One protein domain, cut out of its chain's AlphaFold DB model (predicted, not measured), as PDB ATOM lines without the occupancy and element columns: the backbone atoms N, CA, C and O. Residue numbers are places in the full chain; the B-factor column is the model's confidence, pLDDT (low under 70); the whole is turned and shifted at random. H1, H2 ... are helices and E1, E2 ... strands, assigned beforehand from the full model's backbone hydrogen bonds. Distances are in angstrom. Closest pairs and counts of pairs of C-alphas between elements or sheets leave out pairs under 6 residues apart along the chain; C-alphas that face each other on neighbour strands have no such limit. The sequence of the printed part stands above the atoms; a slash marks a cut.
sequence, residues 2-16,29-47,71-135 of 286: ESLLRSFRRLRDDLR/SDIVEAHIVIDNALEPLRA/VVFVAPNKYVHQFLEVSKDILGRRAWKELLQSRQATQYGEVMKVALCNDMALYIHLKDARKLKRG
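This is residues 2 to 16, 29 to 47 and 71 to 135 of the 286 residues of the protein "Hypothetical protein" of Symbiodinium sp. KB8 (UniProt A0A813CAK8). A strongly twisted sheet of four strands forms one wall, with three helices gathered along one side of it: H3 packs on the long strand E5, H2 runs between H1 and H3, and H1 is over the end of E5 near Cys 117. A small ribbon of two short strands, E2 and E3, lies at the other end of the long axis. The printed part has 99 residues, with three named helices and six named strands in the order H1 E1 E2 E3 H2 H3 E4 E5 E6, a mixed class of helices and strands. The large sheet runs E1 E6 E5 E4 and is mixed; the small one is antiparallel. The whole is compact, with a radius of gyration of the C-alphas of 14.0 A, yet elongated, spanning 42 by 25 by 25 A.

H1, residues 2 to 16, begins with C-alpha 2 at (-24.413, -9.167, 26.961) and is 20.9 A long. E1 is residues 33 to 38, 16.4 A, E2 residues 42 to 44 and E3 residues 74 to 76. H2, residues 78 to 91, spans 19.6 A, and H3, residues 93 to 101, spans 12.4 A. E4 is residues 104 to 106. E5, residues 109 to 117, is 26.1 A long. E6, residues 120 to 127, is 22.2 A long and ends with C-alpha 127 at (-37.282, -6.938, 12.176).

E4, E5 and E6 form a meander, each strand the antiparallel neighbour of the one before, with hairpins E4 and E5, and E5 and E6. N 104 and O 111 are 2.8 A apart, and N 112 and O 124 2.8 A, within hydrogen-bond range. E1, an edge strand, is parallel to E6, with N 36 and O 123 at 2.8 A. H3 is on the sheet at a height of 6.8 A and runs along the strands, at 9 degrees to E5 on the local plane; the closest C-alphas, of Leu 99 and Val 114, are 4.9 A apart. H2 only grazes the sheet. It is close to but not clearly touching H3, the closest C-alphas being those of Lys 88 and Trp 96, 5.4 A. With residues 86 to 90 alone H2 touches H1, at a shallow tilt of 25 degrees, the same way; the closest C-alphas are those of Arg 9 and Ile 90, 6.2 A. H1 is on the sheet too, at a height of 9.7 A. E2 and E3 are antiparallel, with N 43 and O 75 at 2.9 A; the closest C-alphas of E2 and E6, of Leu 42 and Lys 127, are 6.6 A apart. Every O i to N i+4 pair is within hydrogen-bond range in H1 and H3, and 9 of 10 in H2.

The two C-alphas farthest apart, of Ser 29 and Ala 47, are 44.3 A apart. Residues 17 to 28 are not printed, a gap of 11.8 A between C-alphas 16 and 29, nor are residues 48 to 70, 15.7 A between C-alphas 47 and 71. Of the links that are printed whole, none is long. Mean pLDDT of the printed part is 74.6; 27 residues are under 70, among them 29 to 34, 44 to 47, 71 to 74 and 117 to 119.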
ATOM      1  N   GLU A   2     -24.451  -8.642  25.588       66.69
ATOM      2  CA  GLU A   2     -24.413  -9.167  26.961       66.69
ATOM      3  C   GLU A   2     -24.702  -8.098  28.024       66.69
ATOM      4  O   GLU A   2     -25.472  -8.381  28.937       66.69
ATOM      5  N   SER A   3     -24.176  -6.874  27.881       71.69
ATOM      6  CA  SER A   3     -24.440  -5.746  28.792       71.69
ATOM      7  C   SER A   3     -25.934  -5.434  28.915       71.69
ATOM      8  O   SER A   3     -26.483  -5.477  30.013       71.69
ATOM      9  N   LEU A   4     -26.631  -5.271  27.786       69.31
ATOM     10  CA  LEU A   4     -28.084  -5.068  27.756       69.31
ATOM     11  C   LEU A   4     -28.840  -6.202  28.472       69.31
ATOM     12  O   LEU A   4     -29.761  -5.979  29.258       69.31
ATOM     13  N   LEU A   5     -28.433  -7.443  28.219       68.06
ATOM     14  CA  LEU A   5     -29.031  -8.627  28.826       68.06
ATOM     15  C   LEU A   5     -28.750  -8.727  30.341       68.06
ATOM     16  O   LEU A   5     -29.625  -9.171  31.095       68.06
ATOM     17  N   ARG A   6     -27.584  -8.261  30.814       73.25
ATOM     18  CA  ARG A   6     -27.284  -8.086  32.246       73.25
ATOM     19  C   ARG A   6     -28.221  -7.056  32.882       73.25
ATOM     20  O   ARG A   6     -28.774  -7.356  33.942       73.25
ATOM     21  N   SER A   7     -28.474  -5.923  32.224       71.12
ATOM     22  CA  SER A   7     -29.432  -4.900  32.681       71.12
ATOM     23  C   SER A   7     -30.834  -5.483  32.870       71.12
ATOM     24  O   SER A   7     -31.439  -5.319  33.928       71.12
ATOM     25  N   PHE A   8     -31.335  -6.259  31.900       69.81
ATOM     26  CA  PHE A   8     -32.645  -6.913  32.018       69.81
ATOM     27  C   PHE A   8     -32.706  -7.942  33.151       69.81
ATOM     28  O   PHE A   8     -33.732  -8.057  33.826       69.81
ATOM     29  N   ARG A   9     -31.617  -8.685  33.395       69.69
ATOM     30  CA  ARG A   9     -31.536  -9.604  34.539       69.69
ATOM     31  C   ARG A   9     -31.632  -8.840  35.859       69.69
ATOM     32  O   ARG A   9     -32.428  -9.237  36.706       69.69
ATOM     33  N   ARG A  10     -30.869  -7.751  36.012       70.62
ATOM     34  CA  ARG A  10     -30.916  -6.895  37.209       70.62
ATOM     35  C   ARG A  10     -32.300  -6.300  37.411       70.62
ATOM     36  O   ARG A  10     -32.865  -6.476  38.481       70.62
ATOM     37  N   LEU A  11     -32.889  -5.730  36.360       68.94
ATOM     38  CA  LEU A  11     -34.245  -5.185  36.392       68.94
ATOM     39  C   LEU A  11     -35.256  -6.224  36.890       68.94
ATOM     40  O   LEU A  11     -36.044  -5.947  37.788       68.94
ATOM     41  N   ARG A  12     -35.203  -7.446  36.353       68.81
ATOM     42  CA  ARG A  12     -36.067  -8.543  36.798       68.81
ATOM     43  C   ARG A  12     -35.816  -8.924  38.258       68.81
ATOM     44  O   ARG A  12     -36.768  -9.179  38.992       68.81
ATOM     45  N   ASP A  13     -34.558  -9.042  38.666       70.00
ATOM     46  CA  ASP A  13     -34.211  -9.451  40.027       70.00
ATOM     47  C   ASP A  13     -34.621  -8.378  41.051       70.00
ATOM     48  O   ASP A  13     -35.124  -8.727  42.119       70.00
ATOM     49  N   ASP A  14     -34.505  -7.097  40.699       65.19
ATOM     50  CA  ASP A  14     -34.972  -5.961  41.499       65.19
ATOM     51  C   ASP A  14     -36.504  -5.938  41.604       65.19
ATOM     52  O   ASP A  14     -37.048  -5.795  42.700       65.19
ATOM     53  N   LEU A  15     -37.215  -6.186  40.496       61.97
ATOM     54  CA  LEU A  15     -38.678  -6.321  40.495       61.97
ATOM     55  C   LEU A  15     -39.157  -7.512  41.345       61.97
ATOM     56  O   LEU A  15     -40.193  -7.424  42.003       61.97
ATOM     57  N   ARG A  16     -38.404  -8.623  41.367       63.56
ATOM     58  CA  ARG A  16     -38.726  -9.835  42.148       63.56
ATOM     59  C   ARG A  16     -38.454  -9.701  43.638       63.56
ATOM     60  O   ARG A  16     -39.209 -10.249  44.436       63.56
ATOM     61  N   SER A  29     -45.286  -0.621  39.779       49.12
ATOM     62  CA  SER A  29     -44.954  -0.515  38.362       49.12
ATOM     63  C   SER A  29     -46.187  -0.420  37.462       49.12
ATOM     64  O   SER A  29     -46.758  -1.444  37.108       49.12
ATOM     65  N   ASP A  30     -46.491   0.784  36.977       53.03
ATOM     66  CA  ASP A  30     -47.321   0.997  35.775       53.03
ATOM     67  C   ASP A  30     -46.573   0.631  34.468       53.03
ATOM     68  O   ASP A  30     -47.091   0.796  33.366       53.03
ATOM     69  N   ILE A  31     -45.329   0.132  34.557       57.16
ATOM     70  CA  ILE A  31     -44.584  -0.391  33.403       57.16
ATOM     71  C   ILE A  31     -45.068  -1.815  33.121       57.16
ATOM     72  O   ILE A  31     -44.549  -2.787  33.670       57.16
ATOM     73  N   VAL A  32     -46.070  -1.915  32.252       60.06
ATOM     74  CA  VAL A  32     -46.706  -3.184  31.866       60.06
ATOM     75  C   VAL A  32     -45.964  -3.872  30.714       60.06
ATOM     76  O   VAL A  32     -45.999  -5.094  30.589       60.06
ATOM     77  N   GLU A  33     -45.243  -3.124  29.873       69.50
ATOM     78  CA  GLU A  33     -44.565  -3.683  28.699       69.50
ATOM     79  C   GLU A  33     -43.119  -3.180  28.563       69.50
ATOM     80  O   GLU A  33     -42.825  -2.003  28.766       69.50
ATOM     81  N   ALA A  34     -42.208  -4.084  28.201       69.38
ATOM     82  CA  ALA A  34     -40.832  -3.787  27.820       69.38
ATOM     83  C   ALA A  34     -40.586  -4.301  26.400       69.38
ATOM     84  O   ALA A  34     -40.945  -5.433  26.086       69.38
ATOM     85  N   HIS A  35     -39.950  -3.497  25.549       74.38
ATOM     86  CA  HIS A  35     -39.767  -3.810  24.132       74.38
ATOM     87  C   HIS A  35     -38.287  -3.812  23.757       74.38
ATOM     88  O   HIS A  35     -37.574  -2.846  24.005       74.38
ATOM     89  N   ILE A  36     -37.833  -4.891  23.123       76.62
ATOM     90  CA  ILE A  36     -36.508  -5.001  22.508       76.62
ATOM     91  C   ILE A  36     -36.717  -5.144  21.007       76.62
ATOM     92  O   ILE A  36     -37.371  -6.087  20.569       76.62
ATOM     93  N   VAL A  37     -36.145  -4.247  20.209       79.00
ATOM     94  CA  VAL A  37     -36.184  -4.344  18.744       79.00
ATOM     95  C   VAL A  37     -34.815  -4.768  18.231       79.00
ATOM     96  O   VAL A  37     -33.833  -4.054  18.406       79.00
ATOM     97  N   ILE A  38     -34.750  -5.930  17.581       80.75
ATOM     98  CA  ILE A  38     -33.537  -6.439  16.941       80.75
ATOM     99  C   ILE A  38     -33.634  -6.153  15.442       80.75
ATOM    100  O   ILE A  38     -34.494  -6.699  14.744       80.75
ATOM    101  N   ASP A  39     -32.753  -5.282  14.951       79.31
ATOM    102  CA  ASP A  39     -32.677  -4.943  13.531       79.31
ATOM    103  C   ASP A  39     -32.076  -6.088  12.701       79.31
ATOM    104  O   ASP A  39     -31.191  -6.812  13.159       79.31
ATOM    105  N   ASN A  40     -32.551  -6.233  11.459       80.12
ATOM    106  CA  ASN A  40     -32.101  -7.251  10.504       80.12
ATOM    107  C   ASN A  40     -32.057  -8.672  11.104       80.12
ATOM    108  O   ASN A  40     -31.133  -9.442  10.852       80.12
ATOM    109  N   ALA A  41     -33.053  -9.014  11.918       77.06
ATOM    110  CA  ALA A  41     -33.105 -10.241  12.700       77.06
ATOM    111  C   ALA A  41     -33.352 -11.504  11.859       77.06
ATOM    112  O   ALA A  41     -33.014 -12.605  12.292       77.06
ATOM    113  N   LEU A  42     -33.966 -11.355  10.685       78.19
ATOM    114  CA  LEU A  42     -34.517 -12.456   9.899       78.19
ATOM    115  C   LEU A  42     -33.845 -12.553   8.517       78.19
ATOM    116  O   LEU A  42     -33.795 -11.571   7.777       78.19
ATOM    117  N   GLU A  43     -33.357 -13.746   8.160       72.81
ATOM    118  CA  GLU A  43     -32.663 -14.048   6.898       72.81
ATOM    119  C   GLU A  43     -33.348 -15.176   6.092       72.81
ATOM    120  O   GLU A  43     -33.948 -16.083   6.675       72.81
ATOM    121  N   PRO A  44     -33.276 -15.170   4.742       62.72
ATOM    122  CA  PRO A  44     -33.852 -16.229   3.910       62.72
ATOM    123  C   PRO A  44     -33.208 -17.595   4.183       62.72
ATOM    124  O   PRO A  44     -31.985 -17.708   4.205       62.72
ATOM    125  N   LEU A  45     -34.007 -18.664   4.248       58.34
ATOM    126  CA  LEU A  45     -33.560 -20.051   4.484       58.34
ATOM    127  C   LEU A  45     -32.738 -20.699   3.342       58.34
ATOM    128  O   LEU A  45     -32.726 -21.916   3.186       58.34
ATOM    129  N   ARG A  46     -32.023 -19.920   2.523       42.41
ATOM    130  CA  ARG A  46     -31.285 -20.418   1.346       42.41
ATOM    131  C   ARG A  46     -29.807 -20.770   1.579       42.41
ATOM    132  O   ARG A  46     -29.152 -21.129   0.610       42.41
ATOM    133  N   ALA A  47     -29.278 -20.722   2.805       37.28
ATOM    134  CA  ALA A  47     -27.833 -20.920   3.019       37.28
ATOM    135  C   ALA A  47     -27.411 -21.648   4.310       37.28
ATOM    136  O   ALA A  47     -26.233 -21.616   4.651       37.28
ATOM    137  N   VAL A  71     -43.429 -18.633  -0.553       39.75
ATOM    138  CA  VAL A  71     -43.187 -18.251   0.843       39.75
ATOM    139  C   VAL A  71     -41.709 -18.481   1.148       39.75
ATOM    140  O   VAL A  71     -41.257 -19.616   1.313       39.75
ATOM    141  N   VAL A  72     -40.926 -17.403   1.171       45.97
ATOM    142  CA  VAL A  72     -39.520 -17.476   1.553       45.97
ATOM    143  C   VAL A  72     -39.504 -17.711   3.050       45.97
ATOM    144  O   VAL A  72     -39.722 -16.777   3.819       45.97
ATOM    145  N   PHE A  73     -39.271 -18.955   3.460       50.47
ATOM    146  CA  PHE A  73     -39.052 -19.259   4.864       50.47
ATOM    147  C   PHE A  73     -37.884 -18.411   5.382       50.47
ATOM    148  O   PHE A  73     -36.874 -18.225   4.693       50.47
ATOM    149  N   VAL A  74     -38.054 -17.860   6.578       63.16
ATOM    150  CA  VAL A  74     -37.109 -16.927   7.189       63.16
ATOM    151  C   VAL A  74     -36.637 -17.525   8.500       63.16
ATOM    152  O   VAL A  74     -37.456 -17.988   9.292       63.16
ATOM    153  N   ALA A  75     -35.328 -17.545   8.710       71.38
ATOM    154  CA  ALA A  75     -34.721 -18.000   9.949       71.38
ATOM    155  C   ALA A  75     -34.109 -16.811  10.701       71.38
ATOM    156  O   ALA A  75     -33.680 -15.841  10.068       71.38
ATOM    157  N   PRO A  76     -34.057 -16.867  12.040       78.38
ATOM    158  CA  PRO A  76     -33.230 -15.954  12.814       78.38
ATOM    159  C   PRO A  76     -31.778 -15.996  12.339       78.38
ATOM    160  O   PRO A  76     -31.244 -17.068  12.058       78.38
ATOM    161  N   ASN A  77     -31.127 -14.841  12.268       79.69
ATOM    162  CA  ASN A  77     -29.695 -14.795  11.992       79.69
ATOM    163  C   ASN A  77     -28.876 -15.285  13.209       79.69
ATOM    164  O   ASN A  77     -29.396 -15.472  14.316       79.69
ATOM    165  N   LYS A  78     -27.558 -15.434  13.030       79.25
ATOM    166  CA  LYS A  78     -26.638 -15.883  14.094       79.25
ATOM    167  C   LYS A  78     -26.694 -15.039  15.380       79.25
ATOM    168  O   LYS A  78     -26.532 -15.581  16.468       79.25
ATOM    169  N   TYR A  79     -26.946 -13.732  15.276       74.38
ATOM    170  CA  TYR A  79     -27.000 -12.827  16.427       74.38
ATOM    171  C   TYR A  79     -28.280 -13.028  17.233       74.38
ATOM    172  O   TYR A  79     -28.241 -13.033  18.458       74.38
ATOM    173  N   VAL A  80     -29.410 -13.266  16.563       78.94
ATOM    174  CA  VAL A  80     -30.660 -13.616  17.242       78.94
ATOM    175  C   VAL A  80     -30.530 -14.976  17.924       78.94
ATOM    176  O   VAL A  80     -31.014 -15.139  19.037       78.94
ATOM    177  N   HIS A  81     -29.835 -15.937  17.309       80.12
ATOM    178  CA  HIS A  81     -29.529 -17.208  17.969       80.12
ATOM    179  C   HIS A  81     -28.701 -17.011  19.242       80.12
ATOM    180  O   HIS A  81     -29.110 -17.489  20.299       80.12
ATOM    181  N   GLN A  82     -27.617 -16.234  19.176       76.94
ATOM    182  CA  GLN A  82     -26.809 -15.893  20.349       76.94
ATOM    183  C   GLN A  82     -27.641 -15.175  21.423       76.94
ATOM    184  O   GLN A  82     -27.564 -15.506  22.605       76.94
ATOM    185  N   PHE A  83     -28.492 -14.227  21.025       79.88
ATOM    186  CA  PHE A  83     -29.411 -13.547  21.935       79.88
ATOM    187  C   PHE A  83     -30.365 -14.534  22.618       79.88
ATOM    188  O   PHE A  83     -30.540 -14.484  23.835       79.88
ATOM    189  N   LEU A  84     -30.960 -15.457  21.858       80.94
ATOM    190  CA  LEU A  84     -31.875 -16.463  22.390       80.94
ATOM    191  C   LEU A  84     -31.167 -17.438  23.336       80.94
ATOM    192  O   LEU A  84     -31.775 -17.848  24.325       80.94
ATOM    193  N   GLU A  85     -29.905 -17.783  23.087       79.69
ATOM    194  CA  GLU A  85     -29.101 -18.602  23.996       79.69
ATOM    195  C   GLU A  85     -28.837 -17.886  25.318       79.69
ATOM    196  O   GLU A  85     -29.194 -18.409  26.372       79.69
ATOM    197  N   VAL A  86     -28.339 -16.648  25.279       77.19
ATOM    198  CA  VAL A  86     -28.108 -15.869  26.506       77.19
ATOM    199  C   VAL A  86     -29.433 -15.604  27.241       77.19
ATOM    200  O   VAL A  86     -29.502 -15.667  28.471       77.19
ATOM    201  N   SER A  87     -30.532 -15.395  26.506       75.88
ATOM    202  CA  SER A  87     -31.865 -15.219  27.097       75.88
ATOM    203  C   SER A  87     -32.350 -16.461  27.851       75.88
ATOM    204  O   SER A  87     -33.092 -16.325  28.822       75.88
ATOM    205  N   LYS A  88     -31.919 -17.669  27.463       81.19
ATOM    206  CA  LYS A  88     -32.276 -18.925  28.140       81.19
ATOM    207  C   LYS A  88     -31.694 -18.987  29.546       81.19
ATOM    208  O   LYS A  88     -32.403 -19.368  30.480       81.19
ATOM    209  N   ASP A  89     -30.435 -18.582  29.692       75.88
ATOM    210  CA  ASP A  89     -29.737 -18.540  30.980       75.88
ATOM    211  C   ASP A  89     -30.294 -17.442  31.882       75.88
ATOM    212  O   ASP A  89     -30.276 -17.548  33.107       75.88
ATOM    213  N   ILE A  90     -30.821 -16.377  31.279       71.69
ATOM    214  CA  ILE A  90     -31.473 -15.294  32.008       71.69
ATOM    215  C   ILE A  90     -32.872 -15.717  32.426       71.69
ATOM    216  O   ILE A  90     -33.113 -15.856  33.617       71.69
ATOM    217  N   LEU A  91     -33.794 -15.935  31.489       75.69
ATOM    218  CA  LEU A  91     -35.220 -16.167  31.751       75.69
ATOM    219  C   LEU A  91     -35.493 -17.500  32.462       75.69
ATOM    220  O   LEU A  91     -36.500 -17.640  33.159       75.69
ATOM    221  N   GLY A  92     -34.590 -18.469  32.315       79.88
ATOM    222  CA  GLY A  92     -34.790 -19.843  32.748       79.88
ATOM    223  C   GLY A  92     -35.585 -20.657  31.724       79.88
ATOM    224  O   GLY A  92     -36.318 -20.132  30.884       79.88
ATOM    225  N   ARG A  93     -35.458 -21.990  31.794       82.88
ATOM    226  CA  ARG A  93     -35.956 -22.905  30.745       82.88
ATOM    227  C   ARG A  93     -37.455 -22.787  30.455       82.88
ATOM    228  O   ARG A  93     -37.850 -23.010  29.315       82.88
ATOM    229  N   ARG A  94     -38.284 -22.508  31.467       82.44
ATOM    230  CA  ARG A  94     -39.746 -22.434  31.315       82.44
ATOM    231  C   ARG A  94     -40.157 -21.198  30.516       82.44
ATOM    232  O   ARG A  94     -40.696 -21.351  29.426       82.44
ATOM    233  N   ALA A  95     -39.808 -20.011  31.010       80.50
ATOM    234  CA  ALA A  95     -40.101 -18.743  30.347       80.50
ATOM    235  C   ALA A  95     -39.451 -18.662  28.954       80.50
ATOM    236  O   ALA A  95     -40.051 -18.152  28.017       80.50
ATOM    237  N   TRP A  96     -38.264 -19.251  28.769       83.94
ATOM    238  CA  TRP A  96     -37.636 -19.349  27.449       83.94
ATOM    239  C   TRP A  96     -38.440 -20.201  26.450       83.94
ATOM    240  O   TRP A  96     -38.552 -19.839  25.281       83.94
ATOM    241  N   LYS A  97     -39.041 -21.318  26.885       84.50
ATOM    242  CA  LYS A  97     -39.931 -22.115  26.021       84.50
ATOM    243  C   LYS A  97     -41.210 -21.357  25.673       84.50
ATOM    244  O   LYS A  97     -41.626 -21.399  24.520       84.50
ATOM    245  N   GLU A  98     -41.801 -20.668  26.647       85.12
ATOM    246  CA  GLU A  98     -42.977 -19.811  26.436       85.12
ATOM    247  C   GLU A  98     -42.658 -18.701  25.420       85.12
ATOM    248  O   GLU A  98     -43.401 -18.517  24.456       85.12
ATOM    249  N   LEU A  99     -41.492 -18.056  25.551       84.69
ATOM    250  CA  LEU A  99     -40.996 -17.065  24.598       84.69
ATOM    251  C   LEU A  99     -40.918 -17.641  23.176       84.69
ATOM    252  O   LEU A  99     -41.441 -17.036  22.245       84.69
ATOM    253  N   LEU A 100     -40.318 -18.821  22.991       84.88
ATOM    254  CA  LEU A 100     -40.223 -19.457  21.670       84.88
ATOM    255  C   LEU A 100     -41.592 -19.800  21.062       84.88
ATOM    256  O   LEU A 100     -41.769 -19.681  19.852       84.88
ATOM    257  N   GLN A 101     -42.553 -20.215  21.889       85.88
ATOM    258  CA  GLN A 101     -43.904 -20.584  21.452       85.88
ATOM    259  C   GLN A 101     -44.787 -19.373  21.132       85.88
ATOM    260  O   GLN A 101     -45.720 -19.486  20.345       85.88
ATOM    261  N   SER A 102     -44.481 -18.211  21.708       86.62
ATOM    262  CA  SER A 102     -45.240 -16.966  21.533       86.62
ATOM    263  C   SER A 102     -45.007 -16.239  20.200       86.62
ATOM    264  O   SER A 102     -45.516 -15.134  20.014       86.62
ATOM    265  N   ARG A 103     -44.195 -16.801  19.296       86.25
ATOM    266  CA  ARG A 103     -43.796 -16.145  18.047       86.25
ATOM    267  C   ARG A 103     -45.010 -15.854  17.158       86.25
ATOM    268  O   ARG A 103     -45.744 -16.764  16.782       86.25
ATOM    269  N   GLN A 104     -45.169 -14.592  16.769       84.88
ATOM    270  CA  GLN A 104     -46.248 -14.108  15.907       84.88
ATOM    271  C   GLN A 104     -45.688 -13.272  14.755       84.88
ATOM    272  O   GLN A 104     -44.754 -12.492  14.939       84.88
ATOM    273  N   ALA A 105     -46.256 -13.428  13.558       83.88
ATOM    274  CA  ALA A 105     -45.874 -12.638  12.391       83.88
ATOM    275  C   ALA A 105     -46.467 -11.222  12.466       83.88
ATOM    276  O   ALA A 105     -47.607 -11.039  12.885       83.88
ATOM    277  N   THR A 106     -45.705 -10.227  12.015       83.75
ATOM    278  CA  THR A 106     -46.112  -8.816  11.977       83.75
ATOM    279  C   THR A 106     -45.825  -8.194  10.605       83.75
ATOM    280  O   THR A 106     -45.144  -8.779   9.748       83.75
ATOM    281  N   GLN A 107     -46.312  -6.966  10.394       82.44
ATOM    282  CA  GLN A 107     -46.064  -6.192   9.171       82.44
ATOM    283  C   GLN A 107     -44.573  -5.909   8.906       82.44
ATOM    284  O   GLN A 107     -44.169  -5.774   7.757       82.44
ATOM    285  N   TYR A 108     -43.737  -5.888   9.948       81.88
ATOM    286  CA  TYR A 108     -42.300  -5.592   9.864       81.88
ATOM    287  C   TYR A 108     -41.400  -6.816  10.089       81.88
ATOM    288  O   TYR A 108     -40.182  -6.704   9.967       81.88
ATOM    289  N   GLY A 109     -41.960  -7.984  10.421       85.56
ATOM    290  CA  GLY A 109     -41.181  -9.187  10.711       85.56
ATOM    291  C   GLY A 109     -41.938 -10.148  11.617       85.56
ATOM    292  O   GLY A 109     -42.986 -10.661  11.222       85.56
ATOM    293  N   GLU A 110     -41.398 -10.388  12.808       86.31
ATOM    294  CA  GLU A 110     -41.998 -11.226  13.849       86.31
ATOM    295  C   GLU A 110     -41.894 -10.545  15.223       86.31
ATOM    296  O   GLU A 110     -41.048  -9.678  15.446       86.31
ATOM    297  N   VAL A 111     -42.741 -10.951  16.164       86.44
ATOM    298  CA  VAL A 111     -42.658 -10.569  17.576       86.44
ATOM    299  C   VAL A 111     -42.750 -11.814  18.449       86.44
ATOM    300  O   VAL A 111     -43.456 -12.766  18.124       86.44
ATOM    301  N   MET A 112     -42.015 -11.818  19.553       87.44
ATOM    302  CA  MET A 112     -42.059 -12.847  20.586       87.44
ATOM    303  C   MET A 112     -42.373 -12.168  21.917       87.44
ATOM    304  O   MET A 112     -41.876 -11.076  22.172       87.44
ATOM    305  N   LYS A 113     -43.187 -12.792  22.761       86.94
ATOM    306  CA  LYS A 113     -43.641 -12.261  24.046       86.94
ATOM    307  C   LYS A 113     -43.368 -13.250  25.173       86.94
ATOM    308  O   LYS A 113     -43.657 -14.436  25.065       86.94
ATOM    309  N   VAL A 114     -42.888 -12.754  26.305       84.44
ATOM    310  CA  VAL A 114     -42.774 -13.544  27.534       84.44
ATOM    311  C   VAL A 114     -43.197 -12.718  28.736       84.44
ATOM    312  O   VAL A 114     -42.857 -11.542  28.840       84.44
ATOM    313  N   ALA A 115     -43.951 -13.322  29.652       81.19
ATOM    314  CA  ALA A 115     -44.258 -12.693  30.930       81.19
ATOM    315  C   ALA A 115     -43.010 -12.728  31.827       81.19
ATOM    316  O   ALA A 115     -42.378 -13.775  31.981       81.19
ATOM    317  N   LEU A 116     -42.643 -11.587  32.412       71.88
ATOM    318  CA  LEU A 116     -41.504 -11.484  33.324       71.88
ATOM    319  C   LEU A 116     -41.945 -11.612  34.791       71.88
ATOM    320  O   LEU A 116     -41.645 -12.620  35.437       71.88
ATOM    321  N   CYS A 117     -42.617 -10.589  35.329       66.44
ATOM    322  CA  CYS A 117     -43.105 -10.511  36.714       66.44
ATOM    323  C   CYS A 117     -44.080  -9.333  36.891       66.44
ATOM    324  O   CYS A 117     -43.955  -8.356  36.163       66.44
ATOM    325  N   ASN A 118     -44.985  -9.401  37.881       61.34
ATOM    326  CA  ASN A 118     -45.937  -8.329  38.238       61.34
ATOM    327  C   ASN A 118     -46.646  -7.720  37.012       61.34
ATOM    328  O   ASN A 118     -46.562  -6.520  36.783       61.34
ATOM    329  N   ASP A 119     -47.247  -8.576  36.182       65.19
ATOM    330  CA  ASP A 119     -47.940  -8.217  34.932       65.19
ATOM    331  C   ASP A 119     -47.074  -7.574  33.829       65.19
ATOM    332  O   ASP A 119     -47.571  -7.315  32.734       65.19
ATOM    333  N   MET A 120     -45.760  -7.424  34.044       70.31
ATOM    334  CA  MET A 120     -44.831  -6.972  33.011       70.31
ATOM    335  C   MET A 120     -44.606  -8.053  31.949       70.31
ATOM    336  O   MET A 120     -44.185  -9.179  32.251       70.31
ATOM    337  N   ALA A 121     -44.788  -7.683  30.684       74.62
ATOM    338  CA  ALA A 121     -44.436  -8.494  29.528       74.62
ATOM    339  C   ALA A 121     -43.212  -7.938  28.791       74.62
ATOM    340  O   ALA A 121     -43.127  -6.747  28.506       74.62
ATOM    341  N   LEU A 122     -42.285  -8.820  28.424       77.50
ATOM    342  CA  LEU A 122     -41.192  -8.518  27.509       77.50
ATOM    343  C   LEU A 122     -41.583  -8.926  26.092       77.50
ATOM    344  O   LEU A 122     -41.893 -10.091  25.841       77.50
ATOM    345  N   TYR A 123     -41.498  -7.979  25.170       81.69
ATOM    346  CA  TYR A 123     -41.668  -8.176  23.743       81.69
ATOM    347  C   TYR A 123     -40.318  -8.055  23.044       81.69
ATOM    348  O   TYR A 123     -39.575  -7.097  23.239       81.69
ATOM    349  N   ILE A 124     -40.006  -9.028  22.199       83.94
ATOM    350  CA  ILE A 124     -38.816  -9.048  21.354       83.94
ATOM    351  C   ILE A 124     -39.288  -8.991  19.907       83.94
ATOM    352  O   ILE A 124     -39.898  -9.929  19.397       83.94
ATOM    353  N   HIS A 125     -39.017  -7.871  19.252       85.31
ATOM    354  CA  HIS A 125     -39.365  -7.606  17.868       85.31
ATOM    355  C   HIS A 125     -38.191  -7.997  16.974       85.31
ATOM    356  O   HIS A 125     -37.094  -7.454  17.092       85.31
ATOM    357  N   LEU A 126     -38.428  -8.938  16.069       85.94
ATOM    358  CA  LEU A 126     -37.463  -9.411  15.088       85.94
ATOM    359  C   LEU A 126     -37.787  -8.759  13.746       85.94
ATOM    360  O   LEU A 126     -38.705  -9.180  13.039       85.94
ATOM    361  N   LYS A 127     -37.052  -7.703  13.403       86.31
ATOM    362  CA  LYS A 127     -37.282  -6.938  12.176       86.31
ATOM    363  C   LYS A 127     -36.710  -7.659  10.956       86.31
ATOM    364  O   LYS A 127     -35.547  -8.063  10.940       86.31
ATOM    365  N   ASP A 128     -37.519  -7.774   9.910       83.50
ATOM    366  CA  ASP A 128     -37.123  -8.313   8.612       83.50
ATOM    367  C   ASP A 128     -36.661  -7.177   7.694       83.50
ATOM    368  O   ASP A 128     -37.453  -6.316   7.301       83.50
ATOM    369  N   ALA A 129     -35.385  -7.195   7.306       80.69
ATOM    370  CA  ALA A 129     -34.799  -6.160   6.455       80.69
ATOM    371  C   ALA A 129     -35.389  -6.102   5.034       80.69
ATOM    372  O   ALA A 129     -35.121  -5.155   4.295       80.69
ATOM    373  N   ARG A 130     -36.171  -7.111   4.629       80.31
ATOM    374  CA  ARG A 130     -36.891  -7.121   3.346       80.31
ATOM    375  C   ARG A 130     -38.226  -6.387   3.430       80.31
ATOM    376  O   ARG A 130     -38.730  -5.948   2.403       80.31
ATOM    377  N   LYS A 131     -38.800  -6.280   4.634       79.88
ATOM    378  CA  LYS A 131     -40.067  -5.580   4.885       79.88
ATOM    379  C   LYS A 131     -39.837  -4.138   5.325       79.88
ATOM    380  O   LYS A 131     -40.587  -3.255   4.928       79.88
ATOM    381  N   LEU A 132     -38.798  -3.899   6.127       81.81
ATOM    382  CA  LEU A 132     -38.475  -2.579   6.661       81.81
ATOM    383  C   LEU A 132     -36.990  -2.263   6.462       81.81
ATOM    384  O   LEU A 132     -36.135  -3.134   6.623       81.81
ATOM    385  N   LYS A 133     -36.666  -1.008   6.139       82.12
ATOM    386  CA  LYS A 133     -35.280  -0.566   5.923       82.12
ATOM    387  C   LYS A 133     -34.415  -0.791   7.164       82.12
ATOM    388  O   LYS A 133     -34.880  -0.609   8.283       82.12
ATOM    389  N   ARG A 134     -33.148  -1.159   6.961       82.06
ATOM    390  CA  ARG A 134     -32.148  -1.335   8.031       82.06
ATOM    391  C   ARG A 134     -31.778   0.001   8.676       82.06
ATOM    392  O   ARG A 134     -31.836   1.030   8.010       82.06
ATOM    393  N   GLY A 135     -31.371  -0.037   9.938       79.75
ATOM    394  CA  GLY A 135     -30.904   1.114  10.709       79.75
ATOM    395  C   GLY A 135     -31.768   1.417  11.935       79.75
ATOM    396  O   GLY A 135     -32.965   1.102  11.965       79.75
TER     397      GLY A 135